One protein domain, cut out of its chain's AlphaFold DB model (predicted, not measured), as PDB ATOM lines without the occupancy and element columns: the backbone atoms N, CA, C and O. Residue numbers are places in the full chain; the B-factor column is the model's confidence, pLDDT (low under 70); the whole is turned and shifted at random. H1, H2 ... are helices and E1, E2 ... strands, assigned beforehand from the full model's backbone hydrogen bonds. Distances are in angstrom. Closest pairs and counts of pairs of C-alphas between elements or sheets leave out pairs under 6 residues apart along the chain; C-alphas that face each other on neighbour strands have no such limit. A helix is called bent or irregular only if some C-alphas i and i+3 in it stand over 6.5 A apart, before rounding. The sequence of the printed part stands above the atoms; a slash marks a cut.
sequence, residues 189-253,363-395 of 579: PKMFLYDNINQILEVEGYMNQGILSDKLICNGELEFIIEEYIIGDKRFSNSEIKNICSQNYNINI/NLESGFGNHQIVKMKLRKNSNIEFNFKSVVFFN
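This is residues 189 to 253 and 363 to 395 of the 579 residues of the protein "Pre-rRNA-processing protein Tsr1" of Hamiltosporidium tvaerminnensis (UniProt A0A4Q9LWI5). A strongly twisted antiparallel sheet of seven strands folds round toward a small barrel that stays open, its strands going round as E1, E2, E6, the first half of E4, E3 and E7, with E1 and E7 only just apart at 8.4 A. The bent strand E4 stays paired with E6 over its residues 224 to 231, while E5 pairs with it over residues 228 to 231 on the side where E3 pairs with residues 222 to 225, and H1 sits beside the strands there; residues 248 to 253 run out from H1 to a cut. The printed part has 98 residues, with seven named strands and one named helix in the order E1 E2 E3 E4 E5 H1 E6 E7, and its class is mostly strand. The sheet is branched at E4. The whole is compact, with a radius of gyration of the C-alphas of 13.5 A, and its spans of 42 by 28 by 22 A make it only just elongated.

The longest strand by residues is E4, residues 222 to 231, 23.9 A, which bends by 68 degrees at residue 227. E6 is residues 372 to 380, 23.5 A, and E2 is residues 200 to 207, 19.7 A, bending by 58 degrees at residue 204. E1, residues 189 to 195, 16.1 A, begins at C-alpha 189 (-34.490, -14.215, -24.206). The shorter strands are E3, residues 215 to 218, E5, residues 234 to 237, and E7, residues 393 to 395, which ends at C-alpha 395 (-42.908, -23.800, -19.340). H1 is residues 238 to 247, 14.3 A, and begins at C-alpha 238 (-32.214, -28.456, -10.948).

E4 has E3 and E5 on one side and E6 on the other side, in staggered pairing. E4 and E6 are antiparallel at 139 degrees, with N 227 and O 377 at 2.8 A. E3, E4 and E5 form a meander, each strand the antiparallel neighbour of the one before, made of two hairpins: N 218 and O 222 are 2.8 A apart, and N 236 and O 229 are 2.8 A apart. E2 has E6 on one side, with N 203 and O 376 at 2.9 A, and E1 on the other side, in a hairpin with N 193 and O 202 at 2.9 A. E7 is an edge strand antiparallel to E3, with N 217 and O 394 at 2.8 A. H1 is on the sheet and at the sheet's level, with a height over the sheet of 2.3 A; the closest C-alphas of E4 and H1 are those of Glu 227 and Asn 238, 4.8 A apart. In H1 every O i to N i+4 pair is within hydrogen-bond range.

The two C-alphas farthest apart are those of Asn 252 and Lys 389, 43.2 A. Residues 254 to 362 are not printed, and C-alphas 253 and 363 are 13.2 A apart across the cut. The link from E6 to E7, residues 381 to 392, is long. The mean pLDDT of the printed part is 86.7, and residues 248 to 253 are under 70.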
ATOM      1  N   PRO A 189     -35.813 -14.699 -24.545       87.75
ATOM      2  CA  PRO A 189     -34.490 -14.215 -24.206       87.75
ATOM      3  C   PRO A 189     -34.113 -12.998 -25.040       87.75
ATOM      4  O   PRO A 189     -34.440 -12.883 -26.221       87.75
ATOM      5  N   LYS A 190     -33.341 -12.120 -24.412       82.75
ATOM      6  CA  LYS A 190     -32.643 -11.024 -25.083       82.75
ATOM      7  C   LYS A 190     -31.429 -11.546 -25.854       82.75
ATOM      8  O   LYS A 190     -31.079 -11.006 -26.897       82.75
ATOM      9  N   MET A 191     -30.776 -12.577 -25.325       79.44
ATOM     10  CA  MET A 191     -29.622 -13.222 -25.940       79.44
ATOM     11  C   MET A 191     -29.577 -14.695 -25.542       79.44
ATOM     12  O   MET A 191     -29.985 -15.065 -24.439       79.44
ATOM     13  N   PHE A 192     -29.057 -15.525 -26.441       87.38
ATOM     14  CA  PHE A 192     -28.794 -16.930 -26.173       87.38
ATOM     15  C   PHE A 192     -27.478 -17.374 -26.815       87.38
ATOM     16  O   PHE A 192     -27.067 -16.834 -27.843       87.38
ATOM     17  N   LEU A 193     -26.829 -18.364 -26.209       87.81
ATOM     18  CA  LEU A 193     -25.621 -19.011 -26.713       87.81
ATOM     19  C   LEU A 193     -25.783 -20.522 -26.584       87.81
ATOM     20  O   LEU A 193     -26.024 -21.027 -25.489       87.81
ATOM     21  N   TYR A 194     -25.670 -21.238 -27.703       88.50
ATOM     22  CA  TYR A 194     -25.792 -22.694 -27.725       88.50
ATOM     23  C   TYR A 194     -24.432 -23.364 -27.890       88.50
ATOM     24  O   TYR A 194     -23.720 -23.114 -28.865       88.50
ATOM     25  N   ASP A 195     -24.099 -24.249 -26.958       88.75
ATOM     26  CA  ASP A 195     -22.954 -25.141 -27.050       88.75
ATOM     27  C   ASP A 195     -23.392 -26.487 -27.646       88.75
ATOM     28  O   ASP A 195     -23.990 -27.331 -26.974       88.75
ATOM     29  N   ASN A 196     -23.061 -26.696 -28.923       83.94
ATOM     30  CA  ASN A 196     -23.365 -27.929 -29.654       83.94
ATOM     31  C   ASN A 196     -22.722 -29.182 -29.036       83.94
ATOM     32  O   ASN A 196     -23.280 -30.269 -29.178       83.94
ATOM     33  N   ILE A 197     -21.559 -29.055 -28.387       84.69
ATOM     34  CA  ILE A 197     -20.798 -30.201 -27.865       84.69
ATOM     35  C   ILE A 197     -21.465 -30.714 -26.593       84.69
ATOM     36  O   ILE A 197     -21.721 -31.910 -26.461       84.69
ATOM     37  N   ASN A 198     -21.775 -29.800 -25.677       86.31
ATOM     38  CA  ASN A 198     -22.384 -30.142 -24.395       86.31
ATOM     39  C   ASN A 198     -23.919 -30.202 -24.452       86.31
ATOM     40  O   ASN A 198     -24.545 -30.670 -23.505       86.31
ATOM     41  N   GLN A 199     -24.524 -29.756 -25.560       90.81
ATOM     42  CA  GLN A 199     -25.974 -29.598 -25.732       90.81
ATOM     43  C   GLN A 199     -26.610 -28.698 -24.660       90.81
ATOM     44  O   GLN A 199     -27.734 -28.935 -24.205       90.81
ATOM     45  N   ILE A 200     -25.869 -27.662 -24.262       93.00
ATOM     46  CA  ILE A 200     -26.272 -26.683 -23.252       93.00
ATOM     47  C   ILE A 200     -26.581 -25.362 -23.946       93.00
ATOM     48  O   ILE A 200     -25.806 -24.876 -24.768       93.00
ATOM     49  N   LEU A 201     -27.717 -24.774 -23.595       92.69
ATOM     50  CA  LEU A 201     -28.135 -23.456 -24.034       92.69
ATOM     51  C   LEU A 201     -28.111 -22.495 -22.847       92.69
ATOM     52  O   LEU A 201     -28.835 -22.689 -21.871       92.69
ATOM     53  N   GLU A 202     -27.305 -21.447 -22.943       92.88
ATOM     54  CA  GLU A 202     -27.310 -20.352 -21.980       92.88
ATOM     55  C   GLU A 202     -28.210 -19.236 -22.498       92.88
ATOM     56  O   GLU A 202     -28.050 -18.773 -23.630       92.88
ATOM     57  N   VAL A 203     -29.171 -18.812 -21.681       92.44
ATOM     58  CA  VAL A 203     -30.133 -17.770 -22.045       92.44
ATOM     59  C   VAL A 203     -30.208 -16.701 -20.969       92.44
ATOM     60  O   VAL A 203     -30.168 -16.996 -19.774       92.44
ATOM     61  N   GLU A 204     -30.356 -15.453 -21.398       88.88
ATOM     62  CA  GLU A 204     -30.539 -14.300 -20.520       88.88
ATOM     63  C   GLU A 204     -31.688 -13.435 -21.024       88.88
ATOM     64  O   GLU A 204     -31.825 -13.166 -22.223       88.88
ATOM     65  N   GLY A 205     -32.525 -12.972 -20.103       86.44
ATOM     66  CA  GLY A 205     -33.634 -12.106 -20.454       86.44
ATOM     67  C   GLY A 205     -34.530 -11.783 -19.279       86.44
ATOM     68  O   GLY A 205     -34.256 -12.121 -18.128       86.44
ATOM     69  N   TYR A 206     -35.635 -11.128 -19.601       84.56
ATOM     70  CA  TYR A 206     -36.651 -10.763 -18.636       84.56
ATOM     71  C   TYR A 206     -37.785 -11.786 -18.638       84.56
ATOM     72  O   TYR A 206     -38.258 -12.203 -19.694       84.56
ATOM     73  N   MET A 207     -38.232 -12.173 -17.450       85.56
ATOM     74  CA  MET A 207     -39.288 -13.151 -17.256       85.56
ATOM     75  C   MET A 207     -40.483 -12.508 -16.550       85.56
ATOM     76  O   MET A 207     -40.371 -11.969 -15.445       85.56
ATOM     77  N   ASN A 208     -41.645 -12.573 -17.202       82.50
ATOM     78  CA  ASN A 208     -42.876 -11.946 -16.716       82.50
ATOM     79  C   ASN A 208     -43.468 -12.722 -15.538       82.50
ATOM     80  O   ASN A 208     -43.760 -12.139 -14.495       82.50
ATOM     81  N   GLN A 209     -43.614 -14.033 -15.710       87.19
ATOM     82  CA  GLN A 209     -44.171 -14.955 -14.725       87.19
ATOM     83  C   GLN A 209     -43.117 -15.980 -14.316       87.19
ATOM     84  O   GLN A 209     -42.390 -16.475 -15.175       87.19
ATOM     85  N   GLY A 210     -43.058 -16.297 -13.024       87.69
ATOM     86  CA  GLY A 210     -42.207 -17.346 -12.467       87.69
ATOM     87  C   GLY A 210     -42.375 -18.708 -13.157       87.69
ATOM     88  O   GLY A 210     -43.476 -19.049 -13.591       87.69
ATOM     89  N   ILE A 211     -41.313 -19.517 -13.232       91.75
ATOM     90  CA  ILE A 211     -41.405 -20.897 -13.745       91.75
ATOM     91  C   ILE A 211     -42.244 -21.781 -12.806       91.75
ATOM     92  O   ILE A 211     -42.161 -21.662 -11.583       91.75
ATOM     93  N   LEU A 212     -43.057 -22.672 -13.366       91.00
ATOM     94  CA  LEU A 212     -43.891 -23.633 -12.629       91.00
ATOM     95  C   LEU A 212     -43.304 -25.050 -12.638       91.00
ATOM     96  O   LEU A 212     -43.714 -25.884 -11.840       91.00
ATOM     97  N   SER A 213     -42.327 -25.318 -13.502       91.44
ATOM     98  CA  SER A 213     -41.581 -26.576 -13.555       91.44
ATOM     99  C   SER A 213     -40.142 -26.346 -14.014       91.44
ATOM    100  O   SER A 213     -39.793 -25.270 -14.506       91.44
ATOM    101  N   ASP A 214     -39.315 -27.386 -13.926       92.81
ATOM    102  CA  ASP A 214     -37.949 -27.389 -14.445       92.81
ATOM    103  C   ASP A 214     -37.858 -27.676 -15.955       92.81
ATOM    104  O   ASP A 214     -36.754 -27.750 -16.496       92.81
ATOM    105  N   LYS A 215     -38.991 -27.856 -16.644       94.06
ATOM    106  CA  LYS A 215     -39.042 -28.240 -18.058       94.06
ATOM    107  C   LYS A 215     -39.546 -27.099 -18.927       94.06
ATOM    108  O   LYS A 215     -40.544 -26.440 -18.630       94.06
ATOM    109  N   LEU A 216     -38.868 -26.877 -20.042       94.94
ATOM    110  CA  LEU A 216     -39.207 -25.854 -21.022       94.94
ATOM    111  C   LEU A 216     -39.336 -26.489 -22.401       94.94
ATOM    112  O   LEU A 216     -38.604 -27.415 -22.737       94.94
ATOM    113  N   ILE A 217     -40.221 -25.944 -23.227       94.94
ATOM    114  CA  ILE A 217     -40.271 -26.245 -24.653       94.94
ATOM    115  C   ILE A 217     -39.900 -25.004 -25.458       94.94
ATOM    116  O   ILE A 217     -40.457 -23.927 -25.256       94.94
ATOM    117  N   CYS A 218     -38.930 -25.160 -26.351       94.56
ATOM    118  CA  CYS A 218     -38.413 -24.125 -27.230       94.56
ATOM    119  C   CYS A 218     -39.088 -24.218 -28.598       94.56
ATOM    120  O   CYS A 218     -39.041 -25.270 -29.239       94.56
ATOM    121  N   ASN A 219     -39.701 -23.117 -29.043       93.12
ATOM    122  CA  ASN A 219     -40.397 -22.995 -30.334       93.12
ATOM    123  C   ASN A 219     -41.421 -24.117 -30.610       93.12
ATOM    124  O   ASN A 219     -41.736 -24.414 -31.759       93.12
ATOM    125  N   GLY A 220     -41.919 -24.761 -29.552       91.50
ATOM    126  CA  GLY A 220     -42.839 -25.890 -29.628       91.50
ATOM    127  C   GLY A 220     -42.241 -27.215 -30.093       91.50
ATOM    128  O   GLY A 220     -42.993 -28.177 -30.191       91.50
ATOM    129  N   GLU A 221     -40.935 -27.296 -30.344       90.88
ATOM    130  CA  GLU A 221     -40.296 -28.487 -30.927       90.88
ATOM    131  C   GLU A 221     -39.259 -29.128 -30.002       90.88
ATOM    132  O   GLU A 221     -39.241 -30.348 -29.848       90.88
ATOM    133  N   LEU A 222     -38.387 -28.325 -29.379       92.31
ATOM    134  CA  LEU A 222     -37.278 -28.843 -28.574       92.31
ATOM    135  C   LEU A 222     -37.586 -28.754 -27.088       92.31
ATOM    136  O   LEU A 222     -37.767 -27.663 -26.551       92.31
ATOM    137  N   GLU A 223     -37.560 -29.888 -26.403       94.00
ATOM    138  CA  GLU A 223     -37.658 -29.925 -24.947       94.00
ATOM    139  C   GLU A 223     -36.286 -29.694 -24.296       94.00
ATOM    140  O   GLU A 223     -35.261 -30.232 -24.731       94.00
ATOM    141  N   PHE A 224     -36.290 -28.893 -23.235       94.88
ATOM    142  CA  PHE A 224     -35.138 -28.510 -22.435       94.88
ATOM    143  C   PHE A 224     -35.426 -28.697 -20.943       94.88
ATOM    144  O   PHE A 224     -36.548 -28.488 -20.482       94.88
ATOM    145  N   ILE A 225     -34.389 -29.036 -20.183       95.56
ATOM    146  CA  ILE A 225     -34.424 -29.120 -18.719       95.56
ATOM    147  C   ILE A 225     -33.540 -28.011 -18.148       95.56
ATOM    148  O   ILE A 225     -32.410 -27.823 -18.599       95.56
ATOM    149  N   ILE A 226     -34.036 -27.278 -17.154       95.62
ATOM    150  CA  ILE A 226     -33.296 -26.201 -16.495       95.62
ATOM    151  C   ILE A 226     -32.271 -26.812 -15.528       95.62
ATOM    152  O   ILE A 226     -32.643 -27.411 -14.522       95.62
ATOM    153  N   GLU A 227     -30.978 -26.661 -15.813       94.62
ATOM    154  CA  GLU A 227     -29.893 -27.124 -14.933       94.62
ATOM    155  C   GLU A 227     -29.572 -26.129 -13.826       94.62
ATOM    156  O   GLU A 227     -29.454 -26.498 -12.657       94.62
ATOM    157  N   GLU A 228     -29.421 -24.868 -14.226       94.44
ATOM    158  CA  GLU A 228     -29.150 -23.744 -13.346       94.44
ATOM    159  C   GLU A 228     -30.118 -22.615 -13.671       94.44
ATOM    160  O   GLU A 228     -30.319 -22.257 -14.835       94.44
ATOM    161  N   TYR A 229     -30.675 -22.031 -12.618       94.31
ATOM    162  CA  TYR A 229     -31.569 -20.889 -12.683       94.31
ATOM    163  C   TYR A 229     -31.029 -19.784 -11.779       94.31
ATOM    164  O   TYR A 229     -30.819 -19.996 -10.586       94.31
ATOM    165  N   ILE A 230     -30.735 -18.620 -12.351       92.88
ATOM    166  CA  ILE A 230     -30.036 -17.531 -11.667       92.88
ATOM    167  C   ILE A 230     -30.924 -16.288 -11.668       92.88
ATOM    168  O   ILE A 230     -31.296 -15.789 -12.732       92.88
ATOM    169  N   ILE A 231     -31.219 -15.774 -10.472       90.19
ATOM    170  CA  ILE A 231     -31.951 -14.522 -10.244       90.19
ATOM    171  C   ILE A 231     -31.065 -13.598  -9.411       90.19
ATOM    172  O   ILE A 231     -30.834 -13.855  -8.223       90.19
ATOM    173  N   GLY A 232     -30.597 -12.501 -10.010       85.25
ATOM    174  CA  GLY A 232     -29.612 -11.628  -9.370       85.25
ATOM    175  C   GLY A 232     -28.383 -12.437  -8.944       85.25
ATOM    176  O   GLY A 232     -27.777 -13.117  -9.770       85.25
ATOM    177  N   ASP A 233     -28.071 -12.429  -7.648       84.75
ATOM    178  CA  ASP A 233     -26.935 -13.176  -7.086       84.75
ATOM    179  C   ASP A 233     -27.285 -14.609  -6.647       84.75
ATOM    180  O   ASP A 233     -26.401 -15.398  -6.307       84.75
ATOM    181  N   LYS A 234     -28.575 -14.969  -6.630       91.12
ATOM    182  CA  LYS A 234     -29.032 -16.293  -6.191       91.12
ATOM    183  C   LYS A 234     -28.966 -17.280  -7.346       91.12
ATOM    184  O   LYS A 234     -29.474 -16.999  -8.430       91.12
ATOM    185  N   ARG A 235     -28.386 -18.452  -7.091       93.75
ATOM    186  CA  ARG A 235     -28.316 -19.569  -8.037       93.75
ATOM    187  C   ARG A 235     -29.076 -20.757  -7.470       93.75
ATOM    188  O   ARG A 235     -28.889 -21.082  -6.303       93.75
ATOM    189  N   PHE A 236     -29.893 -21.378  -8.305       93.88
ATOM    190  CA  PHE A 236     -30.682 -22.555  -7.977       93.88
ATOM    191  C   PHE A 236     -30.301 -23.697  -8.918       93.88
ATOM    192  O   PHE A 236     -30.258 -23.518 -10.136       93.88
ATOM    193  N   SER A 237     -30.024 -24.862  -8.345       95.00
ATOM    194  CA  SER A 237     -29.773 -26.119  -9.056       95.00
ATOM    195  C   SER A 237     -31.079 -26.796  -9.500       95.00
ATOM    196  O   SER A 237     -32.129 -26.565  -8.902       95.00
ATOM    197  N   ASN A 238     -31.032 -27.699 -10.492       92.94
ATOM    198  CA  ASN A 238     -32.214 -28.456 -10.948       92.94
ATOM    199  C   ASN A 238     -32.997 -29.125  -9.801       92.94
ATOM    200  O   ASN A 238     -34.225 -29.082  -9.792       92.94
ATOM    201  N   SER A 239     -32.308 -29.712  -8.816       91.38
ATOM    202  CA  SER A 239     -32.960 -30.338  -7.659       91.38
ATOM    203  C   SER A 239     -33.717 -29.334  -6.791       91.38
ATOM    204  O   SER A 239     -34.815 -29.629  -6.327       91.38
ATOM    205  N   GLU A 240     -33.161 -28.139  -6.589       90.88
ATOM    206  CA  GLU A 240     -33.829 -27.080  -5.828       90.88
ATOM    207  C   GLU A 240     -35.031 -26.533  -6.595       90.88
ATOM    208  O   GLU A 240     -36.092 -26.356  -6.003       90.88
ATOM    209  N   ILE A 241     -34.898 -26.344  -7.913       89.00
ATOM    210  CA  ILE A 241     -35.992 -25.906  -8.788       89.00
ATOM    211  C   ILE A 241     -37.151 -26.898  -8.714       89.00
ATOM    212  O   ILE A 241     -38.278 -26.492  -8.439       89.00
ATOM    213  N   LYS A 242     -36.879 -28.199  -8.883       87.38
ATOM    214  CA  LYS A 242     -37.902 -29.247  -8.763       87.38
ATOM    215  C   LYS A 242     -38.610 -29.197  -7.422       87.38
ATOM    216  O   LYS A 242     -39.832 -29.196  -7.409       87.38
ATOM    217  N   ASN A 243     -37.858 -29.103  -6.326       86.75
ATOM    218  CA  ASN A 243     -38.430 -29.058  -4.983       86.75
ATOM    219  C   ASN A 243     -39.336 -27.832  -4.784       86.75
ATOM    220  O   ASN A 243     -40.436 -27.975  -4.254       86.75
ATOM    221  N   ILE A 244     -38.903 -26.647  -5.231       85.94
ATOM    222  CA  ILE A 244     -39.686 -25.404  -5.141       85.94
ATOM    223  C   ILE A 244     -40.963 -25.515  -5.982       85.94
ATOM    224  O   ILE A 244     -42.051 -25.214  -5.501       85.94
ATOM    225  N   CYS A 245     -40.845 -25.980  -7.226       84.06
ATOM    226  CA  CYS A 245     -41.978 -26.136  -8.129       84.06
ATOM    227  C   CYS A 245     -42.976 -27.190  -7.624       84.06
ATOM    228  O   CYS A 245     -44.176 -26.933  -7.613       84.06
ATOM    229  N   SER A 246     -42.502 -28.343  -7.137       77.31
ATOM    230  CA  SER A 246     -43.364 -29.429  -6.651       77.31
ATOM    231  C   SER A 246     -44.110 -29.084  -5.363       77.31
ATOM    232  O   SER A 246     -45.205 -29.586  -5.148       77.31
ATOM    233  N   GLN A 247     -43.550 -28.226  -4.502       71.19
ATOM    234  CA  GLN A 247     -44.214 -27.810  -3.257       71.19
ATOM    235  C   GLN A 247     -45.508 -27.025  -3.506       71.19
ATOM    236  O   GLN A 247     -46.416 -27.067  -2.678       71.19
ATOM    237  N   ASN A 248     -45.606 -26.337  -4.645       65.19
ATOM    238  CA  ASN A 248     -46.785 -25.550  -5.005       65.19
ATOM    239  C   ASN A 248     -47.914 -26.397  -5.607       65.19
ATOM    240  O   ASN A 248     -49.065 -25.952  -5.652       65.19
ATOM    241  N   TYR A 249     -47.609 -27.623  -6.034       65.25
ATOM    242  CA  TYR A 249     -48.621 -28.601  -6.401       65.25
ATOM    243  C   TYR A 249     -49.193 -29.210  -5.118       65.25
ATOM    244  O   TYR A 249     -48.577 -30.033  -4.441       65.25
ATOM    245  N   ASN A 250     -50.389 -28.758  -4.740       54.47
ATOM    246  CA  ASN A 250     -51.057 -29.228  -3.532       54.47
ATOM    247  C   ASN A 250     -51.495 -30.687  -3.711       54.47
ATOM    248  O   ASN A 250     -52.539 -30.970  -4.299       54.47
ATOM    249  N   ILE A 251     -50.732 -31.604  -3.112       46.81
ATOM    250  CA  ILE A 251     -51.026 -33.046  -3.042       46.81
ATOM    251  C   ILE A 251     -52.430 -33.310  -2.460       46.81
ATOM    252  O   ILE A 251     -53.091 -34.267  -2.844       46.81
ATOM    253  N   ASN A 252     -52.940 -32.430  -1.591       40.84
ATOM    254  CA  ASN A 252     -54.268 -32.590  -0.990       40.84
ATOM    255  C   ASN A 252     -55.429 -32.419  -1.985       40.84
ATOM    256  O   ASN A 252     -56.474 -33.026  -1.776       40.84
ATOM    257  N   ILE A 253     -55.264 -31.656  -3.075       47.50
ATOM    258  CA  ILE A 253     -56.298 -31.587  -4.125       47.50
ATOM    259  C   ILE A 253     -56.261 -32.870  -4.957       47.50
ATOM    260  O   ILE A 253     -57.319 -33.426  -5.204       47.50
ATOM    261  N   ASN A 363     -54.358 -21.321 -12.242       83.44
ATOM    262  CA  ASN A 363     -54.256 -20.534 -11.011       83.44
ATOM    263  C   ASN A 363     -53.013 -20.889 -10.179       83.44
ATOM    264  O   ASN A 363     -52.908 -20.449  -9.036       83.44
ATOM    265  N   LEU A 364     -52.099 -21.700 -10.718       83.06
ATOM    266  CA  LEU A 364     -50.858 -22.039 -10.034       83.06
ATOM    267  C   LEU A 364     -49.956 -20.812  -9.932       83.06
ATOM    268  O   LEU A 364     -49.609 -20.182 -10.932       83.06
ATOM    269  N   GLU A 365     -49.542 -20.505  -8.709       82.56
ATOM    270  CA  GLU A 365     -48.531 -19.491  -8.451       82.56
ATOM    271  C   GLU A 365     -47.138 -20.125  -8.488       82.56
ATOM    272  O   GLU A 365     -46.911 -21.238  -8.004       82.56
ATOM    273  N   SER A 366     -46.182 -19.411  -9.076       84.56
ATOM    274  CA  SER A 366     -44.789 -19.849  -9.089       84.56
ATOM    275  C   SER A 366     -44.134 -19.635  -7.730       84.56
ATOM    276  O   SER A 366     -44.383 -18.643  -7.050       84.56
ATOM    277  N   GLY A 367     -43.243 -20.555  -7.353       82.44
ATOM    278  CA  GLY A 367     -42.363 -20.383  -6.196       82.44
ATOM    279  C   GLY A 367     -41.249 -19.360  -6.448       82.44
ATOM    280  O   GLY A 367     -40.567 -18.942  -5.513       82.44
ATOM    281  N   PHE A 368     -41.077 -18.928  -7.700       86.00
ATOM    282  CA  PHE A 368     -40.179 -17.852  -8.100       86.00
ATOM    283  C   PHE A 368     -40.963 -16.553  -8.318       86.00
ATOM    284  O   PHE A 368     -42.119 -16.557  -8.741       86.00
ATOM    285  N   GLY A 369     -40.330 -15.417  -8.021       81.75
ATOM    286  CA  GLY A 369     -40.974 -14.114  -8.158       81.75
ATOM    287  C   GLY A 369     -41.251 -13.746  -9.618       81.75
ATOM    288  O   GLY A 369     -40.472 -14.055 -10.517       81.75
ATOM    289  N   ASN A 370     -42.349 -13.029  -9.844       86.44
ATOM    290  CA  ASN A 370     -42.673 -12.454 -11.148       86.44
ATOM    291  C   ASN A 370     -41.800 -11.223 -11.435       86.44
ATOM    292  O   ASN A 370     -41.330 -10.569 -10.502       86.44
ATOM    293  N   HIS A 371     -41.676 -10.855 -12.713       84.81
ATOM    294  CA  HIS A 371     -41.022  -9.616 -13.156       84.81
ATOM    295  C   HIS A 371     -39.519  -9.547 -12.829       84.81
ATOM    296  O   HIS A 371     -39.042  -8.580 -12.232       84.81
ATOM    297  N   GLN A 372     -38.765 -10.585 -13.202       84.62
ATOM    298  CA  GLN A 372     -37.347 -10.729 -12.848       84.62
ATOM    299  C   GLN A 372     -36.456 -10.907 -14.079       84.62
ATOM    300  O   GLN A 372     -36.859 -11.506 -15.074       84.62
ATOM    301  N   ILE A 373     -35.224 -10.399 -13.997       86.75
ATOM    302  CA  ILE A 373     -34.167 -10.739 -14.956       86.75
ATOM    303  C   ILE A 373     -33.590 -12.085 -14.539       86.75
ATOM    304  O   ILE A 373     -33.198 -12.267 -13.383       86.75
ATOM    305  N   VAL A 374     -33.552 -13.016 -15.486       90.50
ATOM    306  CA  VAL A 374     -33.154 -14.400 -15.250       90.50
ATOM    307  C   VAL A 374     -32.054 -14.800 -16.221       90.50
ATOM    308  O   VAL A 374     -32.084 -14.451 -17.405       90.50
ATOM    309  N   LYS A 375     -31.091 -15.563 -15.707       93.00
ATOM    310  CA  LYS A 375     -30.125 -16.311 -16.515       93.00
ATOM    311  C   LYS A 375     -30.369 -17.792 -16.287       93.00
ATOM    312  O   LYS A 375     -30.464 -18.222 -15.137       93.00
ATOM    313  N   MET A 376     -30.489 -18.563 -17.359       94.75
ATOM    314  CA  MET A 376     -30.730 -20.003 -17.271       94.75
ATOM    315  C   MET A 376     -29.703 -20.770 -18.088       94.75
ATOM    316  O   MET A 376     -29.367 -20.363 -19.202       94.75
ATOM    317  N   LYS A 377     -29.254 -21.906 -17.551       95.19
ATOM    318  CA  LYS A 377     -28.558 -22.940 -18.320       95.19
ATOM    319  C   LYS A 377     -29.509 -24.095 -18.562       95.19
ATOM    320  O   LYS A 377     -30.043 -24.669 -17.613       95.19
ATOM    321  N   LEU A 378     -29.733 -24.411 -19.827       95.31
ATOM    322  CA  LEU A 378     -30.742 -25.361 -20.267       95.31
ATOM    323  C   LEU A 378     -30.075 -26.546 -20.966       95.31
ATOM    324  O   LEU A 378     -29.350 -26.354 -21.939       95.31
ATOM    325  N   ARG A 379     -30.361 -27.769 -20.520       95.25
ATOM    326  CA  ARG A 379     -29.927 -29.002 -21.190       95.25
ATOM    327  C   ARG A 379     -30.945 -29.418 -22.232       95.25
ATOM    328  O   ARG A 379     -32.119 -29.570 -21.892       95.25
ATOM    329  N   LYS A 380     -30.521 -29.660 -23.471       93.44
ATOM    330  CA  LYS A 380     -31.405 -30.233 -24.492       93.44
ATOM    331  C   LYS A 380     -31.771 -31.676 -24.119       93.44
ATOM    332  O   LYS A 380     -30.890 -32.476 -23.820       93.44
ATOM    333  N   ASN A 381     -33.060 -32.017 -24.171       87.56
ATOM    334  CA  ASN A 381     -33.581 -33.363 -23.890       87.56
ATOM    335  C   ASN A 381     -34.205 -34.029 -25.136       87.56
ATOM    336  O   ASN A 381     -35.065 -34.897 -25.033       87.56
ATOM    337  N   SER A 382     -33.818 -33.589 -26.333       80.50
ATOM    338  CA  SER A 382     -34.407 -34.025 -27.603       80.50
ATOM    339  C   SER A 382     -33.335 -34.359 -28.643       80.50
ATOM    340  O   SER A 382     -32.255 -33.770 -28.668       80.50
ATOM    341  N   ASN A 383     -33.646 -35.301 -29.538       79.88
ATOM    342  CA  ASN A 383     -32.718 -35.761 -30.582       79.88
ATOM    343  C   ASN A 383     -32.619 -34.806 -31.781       79.88
ATOM    344  O   ASN A 383     -31.748 -34.973 -32.630       79.88
ATOM    345  N   ILE A 384     -33.498 -33.811 -31.862       83.00
ATOM    346  CA  ILE A 384     -33.549 -32.849 -32.963       83.00
ATOM    347  C   ILE A 384     -32.373 -31.865 -32.831       83.00
ATOM    348  O   ILE A 384     -31.983 -31.474 -31.725       83.00
ATOM    349  N   GLU A 385     -31.766 -31.492 -33.955       85.62
ATOM    350  CA  GLU A 385     -30.679 -30.513 -33.992       85.62
ATOM    351  C   GLU A 385     -31.185 -29.106 -33.660       85.62
ATOM    352  O   GLU A 385     -32.270 -28.696 -34.070       85.62
ATOM    353  N   PHE A 386     -30.384 -28.346 -32.915       86.00
ATOM    354  CA  PHE A 386     -30.696 -26.954 -32.623       86.00
ATOM    355  C   PHE A 386     -30.204 -26.083 -33.784       86.00
ATOM    356  O   PHE A 386     -29.000 -25.942 -33.987       86.00
ATOM    357  N   ASN A 387     -31.131 -25.502 -34.543       85.94
ATOM    358  CA  ASN A 387     -30.818 -24.608 -35.658       85.94
ATOM    359  C   ASN A 387     -31.814 -23.444 -35.717       85.94
ATOM    360  O   ASN A 387     -32.498 -23.236 -36.719       85.94
ATOM    361  N   PHE A 388     -31.931 -22.724 -34.602       85.81
ATOM    362  CA  PHE A 388     -32.835 -21.587 -34.478       85.81
ATOM    363  C   PHE A 388     -32.074 -20.264 -34.440       85.81
ATOM    364  O   PHE A 388     -31.057 -20.132 -33.759       85.81
ATOM    365  N   LYS A 389     -32.608 -19.269 -35.147       84.88
ATOM    366  CA  LYS A 389     -32.175 -17.866 -35.088       84.88
ATOM    367  C   LYS A 389     -32.912 -17.087 -34.005       84.88
ATOM    368  O   LYS A 389     -32.358 -16.158 -33.427       84.88
ATOM    369  N   SER A 390     -34.149 -17.482 -33.708       87.31
ATOM    370  CA  SER A 390     -34.909 -16.957 -32.573       87.31
ATOM    371  C   SER A 390     -35.452 -18.098 -31.733       87.31
ATOM    372  O   SER A 390     -35.890 -19.122 -32.254       87.31
ATOM    373  N   VAL A 391     -35.418 -17.922 -30.417       90.69
ATOM    374  CA  VAL A 391     -35.900 -18.920 -29.467       90.69
ATOM    375  C   VAL A 391     -36.919 -18.290 -28.537       90.69
ATOM    376  O   VAL A 391     -36.759 -17.158 -28.086       90.69
ATOM    377  N   VAL A 392     -37.971 -19.040 -28.256       92.88
ATOM    378  CA  VAL A 392     -39.014 -18.695 -27.299       92.88
ATOM    379  C   VAL A 392     -39.304 -19.933 -26.480       92.88
ATOM    380  O   VAL A 392     -39.494 -21.012 -27.043       92.88
ATOM    381  N   PHE A 393     -39.365 -19.774 -25.164       95.00
ATOM    382  CA  PHE A 393     -39.605 -20.874 -24.244       95.00
ATOM    383  C   PHE A 393     -40.990 -20.772 -23.629       95.00
ATOM    384  O   PHE A 393     -41.398 -19.705 -23.177       95.00
ATOM    385  N   PHE A 394     -41.670 -21.906 -23.545       95.00
ATOM    386  CA  PHE A 394     -42.862 -22.086 -22.729       95.00
ATOM    387  C   PHE A 394     -42.576 -23.103 -21.638       95.00
ATOM    388  O   PHE A 394     -41.917 -24.112 -21.884       95.00
ATOM    389  N   ASN A 395     -43.077 -22.860 -20.435       94.19
ATOM    390  CA  ASN A 395     -42.908 -23.800 -19.340       94.19
ATOM    391  C   ASN A 395     -43.880 -24.978 -19.469       94.19
ATOM    392  O   ASN A 395     -45.074 -24.767 -19.668       94.19
TER     393      ASN A 395